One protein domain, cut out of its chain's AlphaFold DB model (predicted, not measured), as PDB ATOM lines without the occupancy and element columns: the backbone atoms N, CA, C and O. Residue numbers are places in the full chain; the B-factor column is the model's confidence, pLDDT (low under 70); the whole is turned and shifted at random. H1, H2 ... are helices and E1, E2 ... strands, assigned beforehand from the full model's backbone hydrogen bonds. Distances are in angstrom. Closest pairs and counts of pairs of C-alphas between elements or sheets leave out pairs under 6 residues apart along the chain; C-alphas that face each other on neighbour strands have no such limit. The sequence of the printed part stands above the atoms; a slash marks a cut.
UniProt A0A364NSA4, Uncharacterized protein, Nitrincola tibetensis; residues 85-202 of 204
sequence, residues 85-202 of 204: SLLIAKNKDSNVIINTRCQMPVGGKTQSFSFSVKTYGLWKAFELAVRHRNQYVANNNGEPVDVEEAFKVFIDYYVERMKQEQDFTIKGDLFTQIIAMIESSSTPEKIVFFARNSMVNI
ATOM      1  N   SER A  85      10.999  25.721  39.848       96.06
ATOM      2  CA  SER A  85       9.801  26.173  39.135       96.06
ATOM      3  C   SER A  85      10.137  27.076  37.949       96.06
ATOM      4  O   SER A  85      11.235  27.624  37.854       96.06
ATOM      5  N   LEU A  86       9.176  27.228  37.038       97.31
ATOM      6  CA  LEU A  86       9.228  28.172  35.924       97.31
ATOM      7  C   LEU A  86       8.306  29.353  36.236       97.31
ATOM      8  O   LEU A  86       7.107  29.164  36.443       97.31
ATOM      9  N   LEU A  87       8.860  30.561  36.272       96.69
ATOM     10  CA  LEU A  87       8.112  31.805  36.393       96.69
ATOM     11  C   LEU A  87       8.016  32.458  35.018       96.69
ATOM     12  O   LEU A  87       9.039  32.770  34.414       96.69
ATOM     13  N   ILE A  88       6.786  32.704  34.578       96.62
ATOM     14  CA  ILE A  88       6.470  33.463  33.372       96.62
ATOM     15  C   ILE A  88       5.517  34.579  33.793       96.62
ATOM     16  O   ILE A  88       4.467  34.300  34.372       96.62
ATOM     17  N   ALA A  89       5.897  35.827  33.555       95.44
ATOM     18  CA  ALA A  89       5.096  36.994  33.916       95.44
ATOM     19  C   ALA A  89       5.362  38.151  32.951       95.44
ATOM     20  O   ALA A  89       6.374  38.151  32.258       95.44
ATOM     21  N   LYS A  90       4.495  39.165  32.948       95.12
ATOM     22  CA  LYS A  90       4.795  40.468  32.342       95.12
ATOM     23  C   LYS A  90       5.242  41.450  33.422       95.12
ATOM     24  O   LYS A  90       4.695  41.454  34.526       95.12
ATOM     25  N   ASN A  91       6.256  42.255  33.123       92.56
ATOM     26  CA  ASN A  91       6.673  43.357  33.984       92.56
ATOM     27  C   ASN A  91       5.717  44.561  33.825       92.56
ATOM     28  O   ASN A  91       4.764  44.511  33.048       92.56
ATOM     29  N   LYS A  92       5.967  45.656  34.557       90.00
ATOM     30  CA  LYS A  92       5.142  46.878  34.475       90.00
ATOM     31  C   LYS A  92       5.110  47.498  33.073       90.00
ATOM     32  O   LYS A  92       4.108  48.096  32.703       90.00
ATOM     33  N   ASP A  93       6.167  47.295  32.297       92.81
ATOM     34  CA  ASP A  93       6.313  47.778  30.921       92.81
ATOM     35  C   ASP A  93       5.791  46.758  29.890       92.81
ATOM     36  O   ASP A  93       6.094  46.856  28.706       92.81
ATOM     37  N   SER A  94       5.030  45.749  30.330       90.12
ATOM     38  CA  SER A  94       4.499  44.654  29.504       90.12
ATOM     39  C   SER A  94       5.544  43.743  28.843       90.12
ATOM     40  O   SER A  94       5.181  42.893  28.029       90.12
ATOM     41  N   ASN A  95       6.817  43.840  29.234       92.75
ATOM     42  CA  ASN A  95       7.863  42.920  28.791       92.75
ATOM     43  C   ASN A  95       7.710  41.563  29.476       92.75
ATOM     44  O   ASN A  95       7.489  41.496  30.690       92.75
ATOM     45  N   VAL A  96       7.883  40.479  28.722       96.12
ATOM     46  CA  VAL A  96       7.829  39.125  29.273       96.12
ATOM     47  C   VAL A  96       9.108  38.842  30.068       96.12
ATOM     48  O   VAL A  96      10.231  39.091  29.631       96.12
ATOM     49  N   ILE A  97       8.927  38.320  31.274       97.00
ATOM     50  CA  ILE A  97       9.969  37.816  32.159       97.00
ATOM     51  C   ILE A  97       9.812  36.304  32.221       97.00
ATOM     52  O   ILE A  97       8.761  35.804  32.626       97.00
ATOM     53  N   ILE A  98      10.882  35.589  31.876       98.06
ATOM     54  CA  ILE A  98      10.966  34.134  31.990       98.06
ATOM     55  C   ILE A  98      12.152  33.813  32.899       98.06
ATOM     56  O   ILE A  98      13.302  34.072  32.542       98.06
ATOM     57  N   ASN A  99      11.873  33.239  34.067       98.19
ATOM     58  CA  ASN A  99      12.893  32.827  35.028       98.19
ATOM     59  C   ASN A  99      12.704  31.361  35.408       98.19
ATOM     60  O   ASN A  99      11.592  30.931  35.718       98.19
ATOM     61  N   THR A 100      13.797  30.620  35.506       98.00
ATOM     62  CA  THR A 100      13.824  29.373  36.276       98.00
ATOM     63  C   THR A 100      14.149  29.722  37.724       98.00
ATOM     64  O   THR A 100      14.956  30.608  38.010       98.00
ATOM     65  N   ARG A 101      13.474  29.084  38.673       97.12
ATOM     66  CA  ARG A 101      13.628  29.374  40.099       97.12
ATOM     67  C   ARG A 101      13.969  28.107  40.847       97.12
ATOM     68  O   ARG A 101      13.513  27.033  40.467       97.12
ATOM     69  N   CYS A 102      14.710  28.244  41.937       95.19
ATOM     70  CA  CYS A 102      14.855  27.187  42.924       95.19
ATOM     71  C   CYS A 102      14.569  27.710  44.332       95.19
ATOM     72  O   CYS A 102      14.790  28.881  44.639       95.19
ATOM     73  N   GLN A 103      14.036  26.832  45.172       91.38
ATOM     74  CA  GLN A 103      13.725  27.058  46.571       91.38
ATOM     75  C   GLN A 103      14.594  26.149  47.427       91.38
ATOM     76  O   GLN A 103      14.750  24.958  47.148       91.38
ATOM     77  N   MET A 104      15.135  26.715  48.496       85.69
ATOM     78  CA  MET A 104      15.918  25.994  49.484       85.69
ATOM     79  C   MET A 104      15.487  26.433  50.883       85.69
ATOM     80  O   MET A 104      15.344  27.634  51.120       85.69
ATOM     81  N   PRO A 105      15.239  25.500  51.814       76.25
ATOM     82  CA  PRO A 105      15.163  25.871  53.220       76.25
ATOM     83  C   PRO A 105      16.548  26.388  53.640       76.25
ATOM     84  O   PRO A 105      17.531  25.902  53.129       76.25
ATOM     85  N   VAL A 106      16.664  27.396  54.491       77.19
ATOM     86  CA  VAL A 106      17.916  27.906  55.069       77.19
ATOM     87  C   VAL A 106      17.545  28.430  56.451       77.19
ATOM     88  O   VAL A 106      16.742  29.359  56.560       77.19
ATOM     89  N   GLY A 107      18.064  27.810  57.515       68.50
ATOM     90  CA  GLY A 107      17.780  28.229  58.896       68.50
ATOM     91  C   GLY A 107      16.282  28.287  59.229       68.50
ATOM     92  O   GLY A 107      15.806  29.275  59.784       68.50
ATOM     93  N   GLY A 108      15.510  27.281  58.803       69.00
ATOM     94  CA  GLY A 108      14.060  27.209  59.034       69.00
ATOM     95  C   GLY A 108      13.198  28.140  58.167       69.00
ATOM     96  O   GLY A 108      11.977  28.135  58.308       69.00
ATOM     97  N   LYS A 109      13.790  28.920  57.253       73.44
ATOM     98  CA  LYS A 109      13.071  29.775  56.287       73.44
ATOM     99  C   LYS A 109      13.289  29.287  54.862       73.44
ATOM    100  O   LYS A 109      14.346  28.764  54.555       73.44
ATOM    101  N   THR A 110      12.340  29.508  53.959       82.44
ATOM    102  CA  THR A 110      12.543  29.208  52.533       82.44
ATOM    103  C   THR A 110      13.163  30.408  51.825       82.44
ATOM    104  O   THR A 110      12.552  31.475  51.762       82.44
ATOM    105  N   GLN A 111      14.357  30.237  51.262       89.06
ATOM    106  CA  GLN A 111      14.966  31.180  50.325       89.06
ATOM    107  C   GLN A 111      14.677  30.755  48.884       89.06
ATOM    108  O   GLN A 111      14.520  29.567  48.597       89.06
ATOM    109  N   SER A 112      14.605  31.725  47.969       92.94
ATOM    110  CA  SER A 112      14.426  31.450  46.542       92.94
ATOM    111  C   SER A 112      15.443  32.191  45.693       92.94
ATOM    112  O   SER A 112      15.595  33.401  45.848       92.94
ATOM    113  N   PHE A 113      16.046  31.487  44.742       95.50
ATOM    114  CA  PHE A 113      16.927  32.051  43.723       95.50
ATOM    115  C   PHE A 113      16.231  31.982  42.369       95.50
ATOM    116  O   PHE A 113      15.413  31.091  42.131       95.50
ATOM    117  N   SER A 114      16.504  32.955  41.505       97.25
ATOM    118  CA  SER A 114      15.894  33.049  40.177       97.25
ATOM    119  C   SER A 114      16.973  33.319  39.138       97.25
ATOM    120  O   SER A 114      17.800  34.206  39.331       97.25
ATOM    121  N   PHE A 115      16.937  32.581  38.034       98.25
ATOM    122  CA  PHE A 115      17.869  32.696  36.922       98.25
ATOM    123  C   PHE A 115      17.091  33.116  35.680       98.25
ATOM    124  O   PHE A 115      16.150  32.444  35.256       98.25
ATOM    125  N   SER A 116      17.462  34.270  35.131       98.00
ATOM    126  CA  SER A 116      16.803  34.864  33.971       98.00
ATOM    127  C   SER A 116      17.142  34.095  32.701       98.00
ATOM    128  O   SER A 116      18.313  33.990  32.331       98.00
ATOM    129  N   VAL A 117      16.115  33.617  31.996       98.06
ATOM    130  CA  VAL A 117      16.281  32.979  30.683       98.06
ATOM    131  C   VAL A 117      16.818  33.985  29.666       98.06
ATOM    132  O   VAL A 117      17.672  33.629  28.867       98.06
ATOM    133  N   LYS A 118      16.435  35.265  29.762       96.12
ATOM    134  CA  LYS A 118      16.989  36.326  28.905       96.12
ATOM    135  C   LYS A 118      18.504  36.495  29.076       96.12
ATOM    136  O   LYS A 118      19.185  36.865  28.129       96.12
ATOM    137  N   THR A 119      19.023  36.267  30.282       97.06
ATOM    138  CA  THR A 119      20.449  36.456  30.596       97.06
ATOM    139  C   THR A 119      21.276  35.217  30.278       97.06
ATOM    140  O   THR A 119      22.378  35.343  29.758       97.06
ATOM    141  N   TYR A 120      20.767  34.031  30.612       97.69
ATOM    142  CA  TYR A 120      21.544  32.790  30.550       97.69
ATOM    143  C   TYR A 120      21.158  31.878  29.377       97.69
ATOM    144  O   TYR A 120      21.931  30.998  29.014       97.69
ATOM    145  N   GLY A 121      19.985  32.064  28.776       97.88
ATOM    146  CA  GLY A 121      19.360  31.083  27.893       97.88
ATOM    147  C   GLY A 121      18.591  30.012  28.672       97.88
ATOM    148  O   GLY A 121      18.797  29.814  29.873       97.88
ATOM    149  N   LEU A 122      17.673  29.321  27.989       98.19
ATOM    150  CA  LEU A 122      16.703  28.416  28.619       98.19
ATOM    151  C   LEU A 122      17.376  27.240  29.343       98.19
ATOM    152  O   LEU A 122      17.138  27.035  30.535       98.19
ATOM    153  N   TRP A 123      18.256  26.518  28.640       98.12
ATOM    154  CA  TRP A 123      19.028  25.407  29.205       98.12
ATOM    155  C   TRP A 123      19.852  25.853  30.414       98.12
ATOM    156  O   TRP A 123      19.720  25.299  31.503       98.12
ATOM    157  N   LYS A 124      20.668  26.899  30.252       98.31
ATOM    158  CA  LYS A 124      21.599  27.334  31.295       98.31
ATOM    159  C   LYS A 124      20.882  27.866  32.529       98.31
ATOM    160  O   LYS A 124      21.305  27.587  33.647       98.31
ATOM    161  N   ALA A 125      19.789  28.610  32.352       98.44
ATOM    162  CA  ALA A 125      18.977  29.070  33.470       98.44
ATOM    163  C   ALA A 125      18.423  27.878  34.268       98.44
ATOM    164  O   ALA A 125      18.484  27.876  35.501       98.44
ATOM    165  N   PHE A 126      17.905  26.846  33.596       98.38
ATOM    166  CA  PHE A 126      17.439  25.631  34.270       98.38
ATOM    167  C   PHE A 126      18.583  24.899  34.978       98.38
ATOM    168  O   PHE A 126      18.468  24.599  36.167       98.38
ATOM    169  N   GLU A 127      19.703  24.682  34.285       98.00
ATOM    170  CA  GLU A 127      20.894  24.028  34.834       98.00
ATOM    171  C   GLU A 127      21.356  24.717  36.124       98.00
ATOM    172  O   GLU A 127      21.597  24.052  37.132       98.00
ATOM    173  N   LEU A 128      21.427  26.051  36.129       98.12
ATOM    174  CA  LEU A 128      21.808  26.835  37.305       98.12
ATOM    175  C   LEU A 128      20.825  26.655  38.466       98.12
ATOM    176  O   LEU A 128      21.259  26.467  39.603       98.12
ATOM    177  N   ALA A 129      19.516  26.655  38.192       97.62
ATOM    178  CA  ALA A 129      18.495  26.440  39.213       97.62
ATOM    179  C   ALA A 129      18.616  25.052  39.863       97.62
ATOM    180  O   ALA A 129      18.603  24.949  41.095       97.62
ATOM    181  N   VAL A 130      18.784  23.998  39.055       96.50
ATOM    182  CA  VAL A 130      18.946  22.621  39.548       96.50
ATOM    183  C   VAL A 130      20.275  22.453  40.276       96.50
ATOM    184  O   VAL A 130      20.298  21.879  41.359       96.50
ATOM    185  N   ARG A 131      21.381  23.008  39.765       95.75
ATOM    186  CA  ARG A 131      22.687  22.934  40.441       95.75
ATOM    187  C   ARG A 131      22.678  23.624  41.797       95.75
ATOM    188  O   ARG A 131      23.133  23.027  42.769       95.75
ATOM    189  N   HIS A 132      22.106  24.825  41.893       94.44
ATOM    190  CA  HIS A 132      21.937  25.501  43.184       94.44
ATOM    191  C   HIS A 132      21.090  24.673  44.153       94.44
ATOM    192  O   HIS A 132      21.376  24.616  45.349       94.44
ATOM    193  N   ARG A 133      20.046  24.007  43.647       92.00
ATOM    194  CA  ARG A 133      19.220  23.114  44.457       92.00
ATOM    195  C   ARG A 133      20.005  21.888  44.923       92.00
ATOM    196  O   ARG A 133      19.954  21.571  46.106       92.00
ATOM    197  N   ASN A 134      20.745  21.241  44.030       91.94
ATOM    198  CA  ASN A 134      21.541  20.051  44.319       91.94
ATOM    199  C   ASN A 134      22.645  20.325  45.337       91.94
ATOM    200  O   ASN A 134      22.843  19.504  46.221       91.94
ATOM    201  N   GLN A 135      23.317  21.478  45.266       89.81
ATOM    202  CA  GLN A 135      24.288  21.887  46.289       89.81
ATOM    203  C   GLN A 135      23.646  21.896  47.678       89.81
ATOM    204  O   GLN A 135      24.200  21.360  48.633       89.81
ATOM    205  N   TYR A 136      22.437  22.447  47.778       84.56
ATOM    206  CA  TYR A 136      21.703  22.459  49.033       84.56
ATOM    207  C   TYR A 136      21.281  21.053  49.484       84.56
ATOM    208  O   TYR A 136      21.415  20.705  50.653       84.56
ATOM    209  N   VAL A 137      20.752  20.249  48.561       82.38
ATOM    210  CA  VAL A 137      20.265  18.891  48.840       82.38
ATOM    211  C   VAL A 137      21.407  17.974  49.289       82.38
ATOM    212  O   VAL A 137      21.272  17.306  50.312       82.38
ATOM    213  N   ALA A 138      22.546  18.009  48.596       79.06
ATOM    214  CA  ALA A 138      23.729  17.216  48.924       79.06
ATOM    215  C   ALA A 138      24.305  17.575  50.303       79.06
ATOM    216  O   ALA A 138      24.603  16.683  51.090       79.06
ATOM    217  N   ASN A 139      24.359  18.869  50.647       77.81
ATOM    218  CA  ASN A 139      24.809  19.334  51.968       77.81
ATOM    219  C   ASN A 139      23.917  18.864  53.131       77.81
ATOM    220  O   ASN A 139      24.276  19.034  54.289       77.81
ATOM    221  N   ASN A 140      22.743  18.310  52.829       69.50
ATOM    222  CA  ASN A 140      21.739  17.891  53.800       69.50
ATOM    223  C   ASN A 140      21.342  16.416  53.587       69.50
ATOM    224  O   ASN A 140      20.195  16.037  53.826       69.50
ATOM    225  N   ASN A 141      22.284  15.588  53.114       70.75
ATOM    226  CA  ASN A 141      22.141  14.135  52.926       70.75
ATOM    227  C   ASN A 141      21.008  13.701  51.978       70.75
ATOM    228  O   ASN A 141      20.525  12.570  52.051       70.75
ATOM    229  N   GLY A 142      20.552  14.587  51.094       74.12
ATOM    230  CA  GLY A 142      19.641  14.220  50.020       74.12
ATOM    231  C   GLY A 142      20.387  13.774  48.762       74.12
ATOM    232  O   GLY A 142      21.550  14.112  48.548       74.12
ATOM    233  N   GLU A 143      19.689  13.046  47.898       82.25
ATOM    234  CA  GLU A 143      20.222  12.610  46.607       82.25
ATOM    235  C   GLU A 143      20.107  13.756  45.584       82.25
ATOM    236  O   GLU A 143      19.003  14.274  45.374       82.25
ATOM    237  N   PRO A 144      21.217  14.193  44.958       88.44
ATOM    238  CA  PRO A 144      21.162  15.193  43.902       88.44
ATOM    239  C   PRO A 144      20.458  14.628  42.665       88.44
ATOM    240  O   PRO A 144      20.560  13.442  42.357       88.44
ATOM    241  N   VAL A 145      19.762  15.496  41.934       90.62
ATOM    242  CA  VAL A 145      19.051  15.109  40.710       90.62
ATOM    243  C   VAL A 145      19.961  15.265  39.494       90.62
ATOM    244  O   VAL A 145      20.670  16.267  39.378       90.62
ATOM    245  N   ASP A 146      19.913  14.305  38.567       94.31
ATOM    246  CA  ASP A 146      20.565  14.437  37.264       94.31
ATOM    247  C   ASP A 146      19.930  15.585  36.464       94.31
ATOM    248  O   ASP A 146      18.720  15.616  36.227       94.31
ATOM    249  N   VAL A 147      20.751  16.562  36.080       96.19
ATOM    250  CA  VAL A 147      20.264  17.800  35.463       96.19
ATOM    251  C   VAL A 147      19.724  17.560  34.052       96.19
ATOM    252  O   VAL A 147      18.765  18.221  33.655       96.19
ATOM    253  N   GLU A 148      20.311  16.636  33.293       95.38
ATOM    254  CA  GLU A 148      19.895  16.360  31.917       95.38
ATOM    255  C   GLU A 148      18.576  15.587  31.885       95.38
ATOM    256  O   GLU A 148      17.667  15.946  31.134       95.38
ATOM    257  N   GLU A 149      18.436  14.568  32.734       93.75
ATOM    258  CA  GLU A 149      17.190  13.800  32.848       93.75
ATOM    259  C   GLU A 149      16.052  14.666  33.395       93.75
ATOM    260  O   GLU A 149      14.928  14.628  32.888       93.75
ATOM    261  N   ALA A 150      16.344  15.529  34.371       95.00
ATOM    262  CA  ALA A 150      15.383  16.518  34.841       95.00
ATOM    263  C   ALA A 150      14.959  17.489  33.732       95.00
ATOM    264  O   ALA A 150      13.792  17.885  33.660       95.00
ATOM    265  N   PHE A 151      15.886  17.866  32.849       97.12
ATOM    266  CA  PHE A 151      15.583  18.785  31.762       97.12
ATOM    267  C   PHE A 151      14.630  18.194  30.732       97.12
ATOM    268  O   PHE A 151      13.803  18.931  30.204       97.12
ATOM    269  N   LYS A 152      14.676  16.881  30.485       95.94
ATOM    270  CA  LYS A 152      13.699  16.202  29.623       95.94
ATOM    271  C   LYS A 152      12.261  16.448  30.097       95.94
ATOM    272  O   LYS A 152      11.406  16.848  29.316       95.94
ATOM    273  N   VAL A 153      12.010  16.296  31.397       95.44
ATOM    274  CA  VAL A 153      10.689  16.572  31.987       95.44
ATOM    275  C   VAL A 153      10.355  18.063  31.913       95.44
ATOM    276  O   VAL A 153       9.231  18.448  31.589       95.44
ATOM    277  N   PHE A 154      11.337  18.920  32.201       97.38
ATOM    278  CA  PHE A 154      11.154  20.366  32.146       97.38
ATOM    279  C   PHE A 154      10.799  20.868  30.744       97.38
ATOM    280  O   PHE A 154       9.923  21.723  30.629       97.38
ATOM    281  N   ILE A 155      11.456  20.366  29.696       97.75
ATOM    282  CA  ILE A 155      11.243  20.851  28.332       97.75
ATOM    283  C   ILE A 155       9.876  20.425  27.792       97.75
ATOM    284  O   ILE A 155       9.208  21.246  27.167       97.75
ATOM    285  N   ASP A 156       9.400  19.225  28.139       95.88
ATOM    286  CA  ASP A 156       8.027  18.792  27.849       95.88
ATOM    287  C   ASP A 156       7.008  19.725  28.520       95.88
ATOM    288  O   ASP A 156       6.086  20.233  27.879       95.88
ATOM    289  N   TYR A 157       7.209  20.039  29.804       96.19
ATOM    290  CA  TYR A 157       6.360  20.994  30.517       96.19
ATOM    291  C   TYR A 157       6.418  22.407  29.918       96.19
ATOM    292  O   TYR A 157       5.387  23.075  29.811       96.19
ATOM    293  N   TYR A 158       7.604  22.876  29.530       97.44
ATOM    294  CA  TYR A 158       7.802  24.191  28.923       97.44
ATOM    295  C   TYR A 158       7.024  24.318  27.610       97.44
ATOM    296  O   TYR A 158       6.297  25.292  27.401       97.44
ATOM    297  N   VAL A 159       7.136  23.298  26.760       96.50
ATOM    298  CA  VAL A 159       6.416  23.170  25.493       96.50
ATOM    299  C   VAL A 159       4.903  23.152  25.710       96.50
ATOM    300  O   VAL A 159       4.180  23.926  25.080       96.50
ATOM    301  N   GLU A 160       4.410  22.336  26.641       95.19
ATOM    302  CA  GLU A 160       2.980  22.281  26.955       95.19
ATOM    303  C   GLU A 160       2.460  23.619  27.487       95.19
ATOM    304  O   GLU A 160       1.392  24.095  27.088       95.19
ATOM    305  N   ARG A 161       3.241  24.293  28.339       95.06
ATOM    306  CA  ARG A 161       2.887  25.622  28.846       95.06
ATOM    307  C   ARG A 161       2.811  26.654  27.722       95.06
ATOM    308  O   ARG A 161       1.886  27.466  27.738       95.06
ATOM    309  N   MET A 162       3.737  26.610  26.763       96.00
ATOM    310  CA  MET A 162       3.734  27.454  25.564       96.00
ATOM    311  C   MET A 162       2.512  27.179  24.676       96.00
ATOM    312  O   MET A 162       1.892  28.117  24.178       96.00
ATOM    313  N   LYS A 163       2.126  25.911  24.497       94.56
ATOM    314  CA  LYS A 163       0.940  25.517  23.716       94.56
ATOM    315  C   LYS A 163      -0.347  26.090  24.309       94.56
ATOM    316  O   LYS A 163      -1.176  26.616  23.568       94.56
ATOM    317  N   GLN A 164      -0.481  26.004  25.630       95.19
ATOM    318  CA  GLN A 164      -1.661  26.441  26.382       95.19
ATOM    319  C   GLN A 164      -1.747  27.965  26.560       95.19
ATOM    320  O   GLN A 164      -2.805  28.474  26.932       95.19
ATOM    321  N   GLU A 165      -0.653  28.692  26.314       96.88
ATOM    322  CA  GLU A 165      -0.606  30.141  26.480       96.88
ATOM    323  C   GLU A 165      -1.472  30.861  25.436       96.88
ATOM    324  O   GLU A 165      -1.366  30.611  24.233       96.88
ATOM    325  N   GLN A 166      -2.333  31.756  25.923       96.75
ATOM    326  CA  GLN A 166      -3.271  32.534  25.107       96.75
ATOM    327  C   GLN A 166      -2.690  33.903  24.747       96.75
ATOM    328  O   GLN A 166      -3.035  34.477  23.716       96.75
ATOM    329  N   ASP A 167      -1.793  34.432  25.580       96.50
ATOM    330  CA  ASP A 167      -1.103  35.683  25.299       96.50
ATOM    331  C   ASP A 167      -0.028  35.464  24.227       96.50
ATOM    332  O   ASP A 167       1.017  34.858  24.475       96.50
ATOM    333  N   PHE A 168      -0.275  35.976  23.020       95.62
ATOM    334  CA  PHE A 168       0.626  35.808  21.879       95.62
ATOM    335  C   PHE A 168       2.031  36.368  22.118       95.62
ATOM    336  O   PHE A 168       2.988  35.828  21.567       95.62
ATOM    337  N   THR A 169       2.185  37.404  22.950       95.94
ATOM    338  CA  THR A 169       3.508  37.940  23.298       95.94
ATOM    339  C   THR A 169       4.267  36.947  24.168       95.94
ATOM    340  O   THR A 169       5.417  36.635  23.882       95.94
ATOM    341  N   ILE A 170       3.616  36.394  25.197       96.94
ATOM    342  CA  ILE A 170       4.240  35.378  26.057       96.94
ATOM    343  C   ILE A 170       4.567  34.131  25.239       96.94
ATOM    344  O   ILE A 170       5.680  33.618  25.317       96.94
ATOM    345  N   LYS A 171       3.621  33.660  24.427       96.88
ATOM    346  CA  LYS A 171       3.811  32.490  23.568       96.88
ATOM    347  C   LYS A 171       4.964  32.682  22.581       96.88
ATOM    348  O   LYS A 171       5.780  31.776  22.433       96.88
ATOM    349  N   GLY A 172       5.047  33.852  21.946       96.69
ATOM    350  CA  GLY A 172       6.128  34.211  21.028       96.69
ATOM    351  C   GLY A 172       7.493  34.244  21.713       96.69
ATOM    352  O   GLY A 172       8.456  33.689  21.181       96.69
ATOM    353  N   ASP A 173       7.574  34.800  22.922       97.25
ATOM    354  CA  ASP A 173       8.817  34.814  23.694       97.25
ATOM    355  C   ASP A 173       9.234  33.402  24.110       97.25
ATOM    356  O   ASP A 173      10.394  33.039  23.925       97.25
ATOM    357  N   LEU A 174       8.303  32.571  24.594       97.31
ATOM    358  CA  LEU A 174       8.591  31.170  24.927       97.31
ATOM    359  C   LEU A 174       9.124  30.401  23.709       97.31
ATOM    360  O   LEU A 174      10.144  29.713  23.801       97.31
ATOM    361  N   PHE A 175       8.476  30.567  22.554       97.25
ATOM    362  CA  PHE A 175       8.917  29.966  21.296       97.25
ATOM    363  C   PHE A 175      10.315  30.456  20.892       97.25
ATOM    364  O   PHE A 175      11.193  29.668  20.552       97.25
ATOM    365  N   THR A 176      10.567  31.759  20.999       97.69
ATOM    366  CA  THR A 176      11.873  32.343  20.670       97.69
ATOM    367  C   THR A 176      12.979  31.772  21.554       97.69
ATOM    368  O   THR A 176      14.055  31.446  21.057       97.69
ATOM    369  N   GLN A 177      12.726  31.590  22.854       97.94
ATOM    370  CA  GLN A 177      13.731  31.044  23.768       97.94
ATOM    371  C   GLN A 177      14.071  29.576  23.477       97.94
ATOM    372  O   GLN A 177      15.237  29.196  23.607       97.94
ATOM    373  N   ILE A 178      13.098  28.746  23.077       97.00
ATOM    374  CA  ILE A 178      13.387  27.346  22.729       97.00
ATOM    375  C   ILE A 178      14.166  27.242  21.412       97.00
ATOM    376  O   ILE A 178      15.116  26.463  21.344       97.00
ATOM    377  N   ILE A 179      13.849  28.069  20.409       98.00
ATOM    378  CA  ILE A 179      14.611  28.130  19.151       98.00
ATOM    379  C   ILE A 179      16.039  28.615  19.407       98.00
ATOM    380  O   ILE A 179      16.987  27.926  19.035       98.00
ATOM    381  N   ALA A 180      16.207  29.718  20.141       97.75
ATOM    382  CA  ALA A 180      17.527  30.238  20.496       97.75
ATOM    383  C   ALA A 180      18.377  29.204  21.253       97.75
ATOM    384  O   ALA A 180      19.584  29.100  21.043       97.75
ATOM    385  N   MET A 181      17.756  28.399  22.120       97.81
ATOM    386  CA  MET A 181      18.442  27.304  22.803       97.81
ATOM    387  C   MET A 181      18.860  26.183  21.838       97.81
ATOM    388  O   MET A 181      19.969  25.673  21.977       97.81
ATOM    389  N   ILE A 182      18.001  25.798  20.888       97.81
ATOM    390  CA  ILE A 182      18.282  24.760  19.878       97.81
ATOM    391  C   ILE A 182      19.418  25.179  18.934       97.81
ATOM    392  O   ILE A 182      20.208  24.333  18.520       97.81
ATOM    393  N   GLU A 183      19.489  26.462  18.583       97.25
ATOM    394  CA  GLU A 183      20.489  27.016  17.660       97.25
ATOM    395  C   GLU A 183      21.816  27.374  18.342       97.25
ATOM    396  O   GLU A 183      22.845  27.528  17.686       97.25
ATOM    397  N   SER A 184      21.813  27.500  19.669       96.25
ATOM    398  CA  SER A 184      23.003  27.829  20.446       96.25
ATOM    399  C   SER A 184      24.025  26.690  20.433       96.25
ATOM    400  O   SER A 184      23.765  25.593  20.928       96.25
ATOM    401  N   SER A 185      25.250  26.993  19.997       94.88
ATOM    402  CA  SER A 185      26.398  26.075  20.056       94.88
ATOM    403  C   SER A 185      26.859  25.739  21.480       94.88
ATOM    404  O   SER A 185      27.637  24.808  21.672       94.88
ATOM    405  N   SER A 186      26.391  26.486  22.486       94.56
ATOM    406  CA  SER A 186      26.674  26.208  23.900       94.56
ATOM    407  C   SER A 186      25.683  25.229  24.542       94.56
ATOM    408  O   SER A 186      25.897  24.802  25.680       94.56
ATOM    409  N   THR A 187      24.604  24.863  23.842       96.69
ATOM    410  CA  THR A 187      23.644  23.861  24.313       96.69
ATOM    411  C   THR A 187      24.143  22.460  23.940       96.69
ATOM    412  O   THR A 187      24.409  22.214  22.765       96.69
ATOM    413  N   PRO A 188      24.247  21.510  24.889       97.56
ATOM    414  CA  PRO A 188      24.658  20.143  24.574       97.56
ATOM    415  C   PRO A 188      23.720  19.469  23.561       97.56
ATOM    416  O   PRO A 188      22.500  19.607  23.659       97.56
ATOM    417  N   GLU A 189      24.260  18.674  22.634       97.31
ATOM    418  CA  GLU A 189      23.470  18.023  21.570       97.31
ATOM    419  C   GLU A 189      22.318  17.169  22.112       97.31
ATOM    420  O   GLU A 189      21.214  17.194  21.571       97.31
ATOM    421  N   LYS A 190      22.538  16.462  23.228       96.94
ATOM    422  CA  LYS A 190      21.502  15.668  23.904       96.94
ATOM    423  C   LYS A 190      20.321  16.535  24.369       96.94
ATOM    424  O   LYS A 190      19.167  16.138  24.230       96.94
ATOM    425  N   ILE A 191      20.598  17.747  24.851       97.75
ATOM    426  CA  ILE A 191      19.579  18.720  25.269       97.75
ATOM    427  C   ILE A 191      18.825  19.274  24.056       97.75
ATOM    428  O   ILE A 191      17.597  19.380  24.085       97.75
ATOM    429  N   VAL A 192      19.537  19.561  22.963       97.75
ATOM    430  CA  VAL A 192      18.922  19.956  21.685       97.75
ATOM    431  C   VAL A 192      18.003  18.851  21.156       97.75
ATOM    432  O   VAL A 192      16.887  19.133  20.718       97.75
ATOM    433  N   PHE A 193      18.438  17.591  21.229       97.31
ATOM    434  CA  PHE A 193      17.648  16.429  20.826       97.31
ATOM    435  C   PHE A 193      16.344  16.320  21.623       97.31
ATOM    436  O   PHE A 193      15.280  16.162  21.023       97.31
ATOM    437  N   PHE A 194      16.394  16.475  22.951       96.69
ATOM    438  CA  PHE A 194      15.188  16.495  23.784       96.69
ATOM    439  C   PHE A 194      14.221  17.597  23.354       96.69
ATOM    440  O   PHE A 194      13.060  17.309  23.079       96.69
ATOM    441  N   ALA A 195      14.710  18.829  23.198       95.88
ATOM    442  CA  ALA A 195      13.873  19.960  22.810       95.88
ATOM    443  C   ALA A 195      13.209  19.773  21.438       95.88
ATOM    444  O   ALA A 195      12.024  20.065  21.283       95.88
ATOM    445  N   ARG A 196      13.941  19.247  20.448       96.94
ATOM    446  CA  ARG A 196      13.385  18.951  19.117       96.94
ATOM    447  C   ARG A 196      12.270  17.916  19.191       96.94
ATOM    448  O   ARG A 196      11.216  18.133  18.601       96.94
ATOM    449  N   ASN A 197      12.466  16.835  19.942       95.94
ATOM    450  CA  ASN A 197      11.445  15.798  20.089       95.94
ATOM    451  C   ASN A 197      10.183  16.331  20.777       95.94
ATOM    452  O   ASN A 197       9.079  16.080  20.296       95.94
ATOM    453  N   SER A 198      10.330  17.119  21.846       94.44
ATOM    454  CA  SER A 198       9.191  17.752  22.522       94.44
ATOM    455  C   SER A 198       8.430  18.699  21.588       94.44
ATOM    456  O   SER A 198       7.204  18.717  21.602       94.44
ATOM    457  N   MET A 199       9.136  19.438  20.725       93.56
ATOM    458  CA  MET A 199       8.526  20.342  19.740       93.56
ATOM    459  C   MET A 199       7.771  19.611  18.621       93.56
ATOM    460  O   MET A 199       6.720  20.086  18.191       93.56
ATOM    461  N   VAL A 200       8.262  18.456  18.156       91.56
ATOM    462  CA  VAL A 200       7.581  17.650  17.121       91.56
ATOM    463  C   VAL A 200       6.207  17.177  17.599       91.56
ATOM    464  O   VAL A 200       5.253  17.188  16.824       91.56
ATOM    465  N   ASN A 201       6.072  16.858  18.888       80.19
ATOM    466  CA  ASN A 201       4.803  16.441  19.492       80.19
ATOM    467  C   ASN A 201       3.732  17.551  19.538       80.19
ATOM    468  O   ASN A 201       2.599  17.285  19.925       80.19
ATOM    469  N   ILE A 202       4.070  18.791  19.166       73.00
ATOM    470  CA  ILE A 202       3.118  19.910  19.087       73.00
ATOM    471  C   ILE A 202       2.478  20.012  17.697       73.00
ATOM    472  O   ILE A 202       1.365  20.519  17.578       73.00
TER     473      ILE A 202
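AT A GLANCE: This is residues 85 to 202 of the 204 residues of an uncharacterized protein of Nitrincola tibetensis (UniProt A0A364NSA4). A strongly twisted sheet of three strands has the long helix H2 running along E2 and E3, while H4 crosses E2 near Val 96. H3, H4 and H5 form an up-and-down bundle near Leu 122, where H2 begins, with H3 and H5 side by side; the turn of the E2 and E3 hairpin, Gly 107 and Gly 108, lies far from it. The printed part has 118 residues with three named strands and then five named helices, E1 E2 E3 H1 H2 H3 H4 H5; the sheet's order is E1, E2, E3, all antiparallel. The class is mixed, helices and strands, and the whole is compact, with a radius of gyration of the C-alphas of 14.8 A and spans of 41 by 37 by 24 A.

HOW THE PARTS SIT: E1, residues 85 to 90, E2, residues 96 to 106, and E3, residues 109 to 116, make a meander, each strand the antiparallel neighbour of the one before. N 87 and O 99 of the hairpin E1 and E2 are 2.8 A apart, and N 102 and O 113 of the hairpin E2 and E3 2.9 A, both within hydrogen-bond range. H1, residues 117 to 120, only grazes the sheet. H2, residues 122 to 138, is over E2 and E3 at a height over the sheet of 8.8 A; its closest C-alphas to E2 are those of Ala 129 and Cys 102, 5.3 A. H3, residues 147 to 164, has a kink of 26 degrees near residue 154 and touches H2 with residues 147 to 151 alone, closest at the C-alphas of Val 147 and Glu 127, 6.3 A. H4, residues 168 to 183, is over E2 at a height of 9.3 A and runs across the strands, at 70 degrees to E2 on the local plane, which is fitted to only 6 C-alphas of the sheet. H2 and H4 are on one face of the sheet, two layers. H4 forms a helical hairpin with H3, closest at the C-alphas of Met 162 and Lys 171, 5.4 A. H5, residues 189 to 202, touches H3, closest at the C-alphas of Asp 156 and Ser 198, 5.6 A, at a shallow tilt of 27 degrees, the same way. Every O i to N i+4 pair is within hydrogen-bond range in H2 and H4, 13 of 14 in H3 and 9 of 10 in H5; H1 is too short for one.

IN THESE COORDINATES: E1 begins at C-alpha 85, (9.801, 26.173, 39.135). E2 is 29.9 A long, E3 23.2 A, H2 24.2 A, H3 25.3 A and H4 22.1 A. H5 ends at C-alpha 202, (3.118, 19.910, 19.087).

THE WHOLE: The C-alphas farthest apart, of Gly 107 and Val 200, are 44.3 A apart. The printed part has no cut and no long link. Residues 107, 108 and 140 have pLDDT under 70.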